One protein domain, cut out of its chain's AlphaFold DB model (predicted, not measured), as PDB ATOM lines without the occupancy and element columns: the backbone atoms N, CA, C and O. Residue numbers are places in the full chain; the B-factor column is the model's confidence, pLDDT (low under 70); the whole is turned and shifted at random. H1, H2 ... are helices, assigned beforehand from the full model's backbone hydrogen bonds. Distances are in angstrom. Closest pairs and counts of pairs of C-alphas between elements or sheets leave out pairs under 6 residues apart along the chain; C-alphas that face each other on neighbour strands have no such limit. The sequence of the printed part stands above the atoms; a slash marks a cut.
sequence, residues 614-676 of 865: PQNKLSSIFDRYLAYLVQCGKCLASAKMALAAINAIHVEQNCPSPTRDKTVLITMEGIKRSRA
ATOM      1  N   PRO A 614     -25.807  28.584  13.062       88.69
ATOM      2  CA  PRO A 614     -26.232  28.453  14.450       88.69
ATOM      3  C   PRO A 614     -27.605  27.778  14.575       88.69
ATOM      4  O   PRO A 614     -28.526  28.103  13.820       88.69
ATOM      5  N   GLN A 615     -27.768  26.879  15.552       81.56
ATOM      6  CA  GLN A 615     -28.984  26.069  15.692       81.56
ATOM      7  C   GLN A 615     -30.253  26.921  15.822       81.56
ATOM      8  O   GLN A 615     -31.245  26.664  15.154       81.56
ATOM      9  N   ASN A 616     -30.205  27.993  16.613       80.69
ATOM     10  CA  ASN A 616     -31.312  28.943  16.758       80.69
ATOM     11  C   ASN A 616     -31.700  29.620  15.428       80.69
ATOM     12  O   ASN A 616     -32.882  29.840  15.156       80.69
ATOM     13  N   LYS A 617     -30.711  29.936  14.583       85.31
ATOM     14  CA  LYS A 617     -30.931  30.515  13.253       85.31
ATOM     15  C   LYS A 617     -31.541  29.482  12.306       85.31
ATOM     16  O   LYS A 617     -32.468  29.835  11.581       85.31
ATOM     17  N   LEU A 618     -31.089  28.225  12.358       84.69
ATOM     18  CA  LEU A 618     -31.720  27.118  11.628       84.69
ATOM     19  C   LEU A 618     -33.189  26.966  12.027       84.69
ATOM     20  O   LEU A 618     -34.051  27.030  11.152       84.69
ATOM     21  N   SER A 619     -33.494  26.852  13.322       82.38
ATOM     22  CA  SER A 619     -34.867  26.700  13.820       82.38
ATOM     23  C   SER A 619     -35.783  27.823  13.318       82.38
ATOM     24  O   SER A 619     -36.821  27.545  12.721       82.38
ATOM     25  N   SER A 620     -35.334  29.083  13.402       83.19
ATOM     26  CA  SER A 620     -36.088  30.237  12.885       83.19
ATOM     27  C   SER A 620     -36.340  30.176  11.371       83.19
ATOM     28  O   SER A 620     -37.413  30.570  10.900       83.19
ATOM     29  N   ILE A 621     -35.374  29.683  10.586       87.62
ATOM     30  CA  ILE A 621     -35.548  29.487   9.139       87.62
ATOM     31  C   ILE A 621     -36.642  28.446   8.878       87.62
ATOM     32  O   ILE A 621     -37.519  28.688   8.046       87.62
ATOM     33  N   PHE A 622     -36.636  27.324   9.602       85.69
ATOM     34  CA  PHE A 622     -37.651  26.281   9.434       85.69
ATOM     35  C   PHE A 622     -39.037  26.724   9.904       85.69
ATOM     36  O   PHE A 622     -40.017  26.440   9.215       85.69
ATOM     37  N   ASP A 623     -39.133  27.487  10.992       83.06
ATOM     38  CA  ASP A 623     -40.393  28.101  11.426       83.06
ATOM     39  C   ASP A 623     -40.985  29.009  10.345       83.06
ATOM     40  O   ASP A 623     -42.158  28.886   9.975       83.06
ATOM     41  N   ARG A 624     -40.158  29.892   9.774       86.31
ATOM     42  CA  ARG A 624     -40.571  30.780   8.677       86.31
ATOM     43  C   ARG A 624     -40.948  29.994   7.429       86.31
ATOM     44  O   ARG A 624     -41.913  30.355   6.758       86.31
ATOM     45  N   TYR A 625     -40.228  28.918   7.130       89.12
ATOM     46  CA  TYR A 625     -40.545  28.034   6.016       89.12
ATOM     47  C   TYR A 625     -41.909  27.354   6.201       89.12
ATOM     48  O   TYR A 625     -42.729  27.371   5.282       89.12
ATOM     49  N   LEU A 626     -42.211  26.837   7.395       86.31
ATOM     50  CA  LEU A 626     -43.526  26.272   7.710       86.31
ATOM     51  C   LEU A 626     -44.645  27.310   7.586       86.31
ATOM     52  O   LEU A 626     -45.673  27.037   6.958       86.31
ATOM     53  N   ALA A 627     -44.436  28.512   8.128       83.56
ATOM     54  CA  ALA A 627     -45.384  29.613   7.996       83.56
ATOM     55  C   ALA A 627     -45.612  29.990   6.520       83.56
ATOM     56  O   ALA A 627     -46.754  30.180   6.096       83.56
ATOM     57  N   TYR A 628     -44.549  30.024   5.715       88.06
ATOM     58  CA  TYR A 628     -44.623  30.284   4.279       88.06
ATOM     59  C   TYR A 628     -45.428  29.214   3.530       88.06
ATOM     60  O   TYR A 628     -46.298  29.555   2.724       88.06
ATOM     61  N   LEU A 629     -45.210  27.924   3.819       85.94
ATOM     62  CA  LEU A 629     -46.003  26.839   3.225       85.94
ATOM     63  C   LEU A 629     -47.498  27.029   3.509       85.94
ATOM     64  O   LEU A 629     -48.337  26.847   2.621       85.94
ATOM     65  N   VAL A 630     -47.827  27.445   4.733       82.19
ATOM     66  CA  VAL A 630     -49.204  27.719   5.143       82.19
ATOM     67  C   VAL A 630     -49.786  28.933   4.426       82.19
ATOM     68  O   VAL A 630     -50.915  28.847   3.940       82.19
ATOM     69  N   GLN A 631     -49.032  30.025   4.308       83.94
ATOM     70  CA  GLN A 631     -49.446  31.217   3.559       83.94
ATOM     71  C   GLN A 631     -49.674  30.914   2.072       83.94
ATOM     72  O   GLN A 631     -50.597  31.449   1.467       83.94
ATOM     73  N   CYS A 632     -48.902  29.989   1.501       86.06
ATOM     74  CA  CYS A 632     -49.081  29.505   0.131       86.06
ATOM     75  C   CYS A 632     -50.250  28.516  -0.038       86.06
ATOM     76  O   CYS A 632     -50.376  27.888  -1.091       86.06
ATOM     77  N   GLY A 633     -51.071  28.295   0.994       82.25
ATOM     78  CA  GLY A 633     -52.226  27.398   0.932       82.25
ATOM     79  C   GLY A 633     -51.886  25.901   0.919       82.25
ATOM     80  O   GLY A 633     -52.781  25.079   0.732       82.25
ATOM     81  N   LYS A 634     -50.627  25.496   1.153       84.56
ATOM     82  CA  LYS A 634     -50.246  24.067   1.185       84.56
ATOM     83  C   LYS A 634     -50.920  23.358   2.347       84.56
ATOM     84  O   LYS A 634     -50.961  23.918   3.433       84.56
ATOM     85  N   CYS A 635     -51.457  22.153   2.147       82.19
ATOM     86  CA  CYS A 635     -52.187  21.424   3.188       82.19
ATOM     87  C   CYS A 635     -51.258  20.921   4.311       82.19
ATOM     88  O   CYS A 635     -50.038  20.851   4.148       82.19
ATOM     89  N   LEU A 636     -51.838  20.527   5.453       83.56
ATOM     90  CA  LEU A 636     -51.078  20.003   6.595       83.56
ATOM     91  C   LEU A 636     -50.194  18.804   6.201       83.56
ATOM     92  O   LEU A 636     -49.075  18.678   6.691       83.56
ATOM     93  N   ALA A 637     -50.674  17.942   5.299       80.56
ATOM     94  CA  ALA A 637     -49.902  16.806   4.806       80.56
ATOM     95  C   ALA A 637     -48.636  17.249   4.054       80.56
ATOM     96  O   ALA A 637     -47.574  16.678   4.278       80.56
ATOM     97  N   SER A 638     -48.713  18.304   3.236       84.00
ATOM     98  CA  SER A 638     -47.540  18.863   2.552       84.00
ATOM     99  C   SER A 638     -46.507  19.420   3.534       84.00
ATOM    100  O   SER A 638     -45.317  19.188   3.354       84.00
ATOM    101  N   ALA A 639     -46.948  20.105   4.594       85.12
ATOM    102  CA  ALA A 639     -46.043  20.597   5.636       85.12
ATOM    103  C   ALA A 639     -45.368  19.442   6.404       85.12
ATOM    104  O   ALA A 639     -44.159  19.473   6.624       85.12
ATOM    105  N   LYS A 640     -46.120  18.378   6.738       86.62
ATOM    106  CA  LYS A 640     -45.566  17.156   7.358       86.62
ATOM    107  C   LYS A 640     -44.530  16.480   6.461       86.62
ATOM    108  O   LYS A 640     -43.462  16.123   6.940       86.62
ATOM    109  N   MET A 641     -44.840  16.334   5.173       86.88
ATOM    110  CA  MET A 641     -43.935  15.755   4.176       86.88
ATOM    111  C   MET A 641     -42.634  16.550   4.064       86.88
ATOM    112  O   MET A 641     -41.562  15.955   4.035       86.88
ATOM    113  N   ALA A 642     -42.712  17.884   4.053       87.44
ATOM    114  CA  ALA A 642     -41.531  18.736   3.986       87.44
ATOM    115  C   ALA A 642     -40.608  18.529   5.200       87.44
ATOM    116  O   ALA A 642     -39.411  18.321   5.023       87.44
ATOM    117  N   LEU A 643     -41.161  18.511   6.421       88.38
ATOM    118  CA  LEU A 643     -40.376  18.220   7.629       88.38
ATOM    119  C   LEU A 643     -39.807  16.798   7.621       88.38
ATOM    120  O   LEU A 643     -38.657  16.603   8.000       88.38
ATOM    121  N   ALA A 644     -40.579  15.809   7.170       88.12
ATOM    122  CA  ALA A 644     -40.103  14.432   7.077       88.12
ATOM    123  C   ALA A 644     -38.915  14.303   6.112       88.12
ATOM    124  O   ALA A 644     -37.928  13.662   6.460       88.12
ATOM    125  N   ALA A 645     -38.975  14.960   4.949       88.62
ATOM    126  CA  ALA A 645     -37.880  14.984   3.980       88.62
ATOM    127  C   ALA A 645     -36.620  15.654   4.555       88.62
ATOM    128  O   ALA A 645     -35.528  15.104   4.444       88.62
ATOM    129  N   ILE A 646     -36.774  16.796   5.234       87.56
ATOM    130  CA  ILE A 646     -35.656  17.478   5.907       87.56
ATOM    131  C   ILE A 646     -35.026  16.560   6.958       87.56
ATOM    132  O   ILE A 646     -33.805  16.418   6.996       87.56
ATOM    133  N   ASN A 647     -35.847  15.916   7.792       89.25
ATOM    134  CA  ASN A 647     -35.366  14.999   8.817       89.25
ATOM    135  C   ASN A 647     -34.650  13.784   8.209       89.25
ATOM    136  O   ASN A 647     -33.625  13.381   8.741       89.25
ATOM    137  N   ALA A 648     -35.164  13.222   7.111       88.25
ATOM    138  CA  ALA A 648     -34.537  12.092   6.427       88.25
ATOM    139  C   ALA A 648     -33.121  12.440   5.944       88.25
ATOM    140  O   ALA A 648     -32.190  11.714   6.274       88.25
ATOM    141  N   ILE A 649     -32.949  13.589   5.280       88.75
ATOM    142  CA  ILE A 649     -31.633  14.059   4.816       88.75
ATOM    143  C   ILE A 649     -30.680  14.280   5.997       88.75
ATOM    144  O   ILE A 649     -29.522  13.890   5.936       88.75
ATOM    145  N   HIS A 650     -31.146  14.876   7.101       87.38
ATOM    146  CA  HIS A 650     -30.281  15.095   8.268       87.38
ATOM    147  C   HIS A 650     -29.856  13.779   8.924       87.38
ATOM    148  O   HIS A 650     -28.699  13.645   9.306       87.38
ATOM    149  N   VAL A 651     -30.763  12.803   9.022       88.38
ATOM    150  CA  VAL A 651     -30.440  11.463   9.536       88.38
ATOM    151  C   VAL A 651     -29.443  10.751   8.621       88.38
ATOM    152  O   VAL A 651     -28.479  10.182   9.120       88.38
ATOM    153  N   GLU A 652     -29.635  10.824   7.302       89.06
ATOM    154  CA  GLU A 652     -28.714  10.259   6.307       89.06
ATOM    155  C   GLU A 652     -27.308  10.867   6.417       89.06
ATOM    156  O   GLU A 652     -26.314  10.150   6.363       89.06
ATOM    157  N   GLN A 653     -27.224  12.176   6.654       87.12
ATOM    158  CA  GLN A 653     -25.964  12.905   6.836       87.12
ATOM    159  C   GLN A 653     -25.426  12.849   8.279       87.12
ATOM    160  O   GLN A 653     -24.487  13.571   8.614       87.12
ATOM    161  N   ASN A 654     -26.029  12.040   9.157       84.50
ATOM    162  CA  ASN A 654     -25.679  11.917  10.576       84.50
ATOM    163  C   ASN A 654     -25.600  13.269  11.325       84.50
ATOM    164  O   ASN A 654     -24.769  13.478  12.209       84.50
ATOM    165  N   CYS A 655     -26.474  14.206  10.952       79.50
ATOM    166  CA  CYS A 655     -26.563  15.551  11.506       79.50
ATOM    167  C   CYS A 655     -27.806  15.700  12.405       79.50
ATOM    168  O   CYS A 655     -28.861  15.121  12.116       79.50
ATOM    169  N   PRO A 656     -27.755  16.521  13.473       82.19
ATOM    170  CA  PRO A 656     -28.936  16.844  14.268       82.19
ATOM    171  C   PRO A 656     -30.041  17.464  13.406       82.19
ATOM    172  O   PRO A 656     -29.832  18.469  12.730       82.19
ATOM    173  N   SER A 657     -31.239  16.877  13.441       84.19
ATOM    174  CA  SER A 657     -32.359  17.387  12.651       84.19
ATOM    175  C   SER A 657     -32.984  18.632  13.299       84.19
ATOM    176  O   SER A 657     -33.498  18.545  14.421       84.19
ATOM    177  N   PRO A 658     -33.055  19.770  12.586       82.31
ATOM    178  CA  PRO A 658     -33.672  20.997  13.085       82.31
ATOM    179  C   PRO A 658     -35.198  20.878  13.199       82.31
ATOM    180  O   PRO A 658     -35.837  21.686  13.867       82.31
ATOM    181  N   THR A 659     -35.808  19.843  12.612       85.69
ATOM    182  CA  THR A 659     -37.259  19.613  12.698       85.69
ATOM    183  C   THR A 659     -37.721  19.177  14.085       85.69
ATOM    184  O   THR A 659     -38.923  19.124  14.339       85.69
ATOM    185  N   ARG A 660     -36.782  18.801  14.961       83.56
ATOM    186  CA  ARG A 660     -37.046  18.405  16.351       83.56
ATOM    187  C   ARG A 660     -36.981  19.585  17.321       83.56
ATOM    188  O   ARG A 660     -37.266  19.404  18.500       83.56
ATOM    189  N   ASP A 661     -36.605  20.770  16.842       85.06
ATOM    190  CA  ASP A 661     -36.567  21.973  17.661       85.06
ATOM    191  C   ASP A 661     -37.962  22.310  18.209       85.06
ATOM    192  O   ASP A 661     -38.972  22.212  17.506       85.06
ATOM    193  N   LYS A 662     -38.016  22.725  19.479       84.69
ATOM    194  CA  LYS A 662     -39.264  23.043  20.181       84.69
ATOM    195  C   LYS A 662     -40.086  24.099  19.437       84.69
ATOM    196  O   LYS A 662     -41.308  23.987  19.399       84.69
ATOM    197  N   THR A 663     -39.434  25.086  18.833       83.31
ATOM    198  CA  THR A 663     -40.088  26.175  18.099       83.31
ATOM    199  C   THR A 663     -40.786  25.633  16.855       83.31
ATOM    200  O   THR A 663     -41.990  25.829  16.698       83.31
ATOM    201  N   VAL A 664     -40.085  24.798  16.079       85.88
ATOM    202  CA  VAL A 664     -40.623  24.124  14.883       85.88
ATOM    203  C   VAL A 664     -41.804  23.221  15.231       85.88
ATOM    204  O   VAL A 664     -42.825  23.218  14.534       85.88
ATOM    205  N   LEU A 665     -41.710  22.487  16.343       86.81
ATOM    206  CA  LEU A 665     -42.790  21.630  16.830       86.81
ATOM    207  C   LEU A 665     -44.021  22.437  17.273       86.81
ATOM    208  O   LEU A 665     -45.143  22.074  16.911       86.81
ATOM    209  N   ILE A 666     -43.828  23.541  18.002       85.62
ATOM    210  CA  ILE A 666     -44.913  24.445  18.418       85.62
ATOM    211  C   ILE A 666     -45.586  25.071  17.196       85.62
ATOM    212  O   ILE A 666     -46.816  25.058  17.107       85.62
ATOM    213  N   THR A 667     -44.804  25.561  16.233       85.56
ATOM    214  CA  THR A 667     -45.313  26.109  14.972       85.56
ATOM    215  C   THR A 667     -46.176  25.074  14.259       85.56
ATOM    216  O   THR A 667     -47.316  25.357  13.890       85.56
ATOM    217  N   MET A 668     -45.685  23.841  14.128       85.94
ATOM    218  CA  MET A 668     -46.430  22.766  13.478       85.94
ATOM    219  C   MET A 668     -47.729  22.415  14.218       85.94
ATOM    220  O   MET A 668     -48.747  22.144  13.579       85.94
ATOM    221  N   GLU A 669     -47.731  22.450  15.549       85.31
ATOM    222  CA  GLU A 669     -48.934  22.242  16.357       85.31
ATOM    223  C   GLU A 669     -49.950  23.384  16.184       85.31
ATOM    224  O   GLU A 669     -51.142  23.133  15.999       85.31
ATOM    225  N   GLY A 670     -49.488  24.635  16.124       84.25
ATOM    226  CA  GLY A 670     -50.326  25.789  15.782       84.25
ATOM    227  C   GLY A 670     -50.940  25.679  14.381       84.25
ATOM    228  O   GLY A 670     -52.123  25.972  14.182       84.25
ATOM    229  N   ILE A 671     -50.178  25.170  13.410       82.44
ATOM    230  CA  ILE A 671     -50.666  24.900  12.050       82.44
ATOM    231  C   ILE A 671     -51.735  23.803  12.058       82.44
ATOM    232  O   ILE A 671     -52.751  23.940  11.376       82.44
ATOM    233  N   LYS A 672     -51.540  22.726  12.829       83.50
ATOM    234  CA  LYS A 672     -52.561  21.677  12.981       83.50
ATOM    235  C   LYS A 672     -53.853  22.252  13.553       83.50
ATOM    236  O   LYS A 672     -54.905  22.005  12.978       83.50
ATOM    237  N   ARG A 673     -53.771  23.038  14.630       81.38
ATOM    238  CA  ARG A 673     -54.942  23.630  15.301       81.38
ATOM    239  C   ARG A 673     -55.691  24.612  14.405       81.38
ATOM    240  O   ARG A 673     -56.899  24.500  14.264       81.38
ATOM    241  N   SER A 674     -54.974  25.518  13.740       73.75
ATOM    242  CA  SER A 674     -55.578  26.520  12.844       73.75
ATOM    243  C   SER A 674     -56.234  25.929  11.592       73.75
ATOM    244  O   SER A 674     -57.054  26.592  10.962       73.75
ATOM    245  N   ARG A 675     -55.879  24.695  11.210       69.44
ATOM    246  CA  ARG A 675     -56.378  24.018  10.001       69.44
ATOM    247  C   ARG A 675     -57.179  22.751  10.276       69.44
ATOM    248  O   ARG A 675     -57.550  22.056   9.332       69.44
ATOM    249  N   ALA A 676     -57.433  22.426  11.537       60.16
ATOM    250  CA  ALA A 676     -58.314  21.334  11.909       60.16
ATOM    251  C   ALA A 676     -59.772  21.765  11.677       60.16
ATOM    252  O   ALA A 676     -60.470  22.138  12.608       60.16
TER     253      ALA A 676
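What this domain is: This is residues 614 to 676 of the 865 residues of an uncharacterized protein of Tigriopus californicus (UniProt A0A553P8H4). Three helices stand in an up-and-down bundle, splayed towards one end: H1 and H3 lie side by side and run the same way, and H2 runs back against both, meeting them only near its own beginning. Their centres make a triangle, and the stretch of residues 653 to 661 folds back from the far end of H2 to the beginning of H3. The printed part has 63 residues with three named helices, in the order H1, H2, H3, and no named strand; the class is all helix. The whole is compact, with a radius of gyration of the C-alphas of 11.4 A, and elongated, spanning 33 by 20 by 17 A.

Where its parts are: Begin with H1, residues 615 to 631, which with H2 is the longest helix at 17 residues. Find C-alpha 615 at (-28.984, 26.069, 15.692); from there H1 runs 24.3 A to C-alpha 631 at (-49.446, 31.217, 3.559). H2, residues 636 to 652, goes back through x from C-alpha 636 at (-51.078, 20.003, 6.595) and measures 24.4 A from first to last C-alpha. H3, residues 662 to 675, covers 19.9 A and ends at C-alpha 675, at (-56.378, 24.018, 10.001).

How they stand to each other: Look first at H1 and H3, which touch with 12 pairs of C-alphas within 8 A. Their closest C-alphas are those of Asp 623 and Val 664, 5.3 A apart, and their lines stand at a shallow tilt of 11 degrees, the same way. H1 and H2 form a helical hairpin and only just touch, with 3 pairs of C-alphas within 8 A; look there at residues 626 to 630 of H1 and residue 639 of H2. The closest C-alphas of these two are those of Leu 626 and Ala 639, 6.5 A apart, and the tilt is a shallow 29 degrees, opposite ways. H2 and H3 are a helical hairpin too and only just touch, again with 3 pairs within 8 A, through residue 636 of H2 and residues 671 to 675 of H3. Their closest C-alphas are those of Leu 636 and Lys 672, 6.8 A apart, at a shallow tilt of 22 degrees, opposite ways. In the backbones of H1, H2 and H3, every O i to N i+4 pair is within hydrogen-bond range.

The domain as a whole: The two C-alphas farthest apart are those of Asn 654 and Ala 676, 34.0 A. The printed part has no cut. The link from H1 to H2, 4 residues, is tight, and the link from H2 to H3, 9 residues, is short. Read the B-factor column for the model's confidence: the mean pLDDT of the printed part is 84.3, and residues 675 to 676 are under 70.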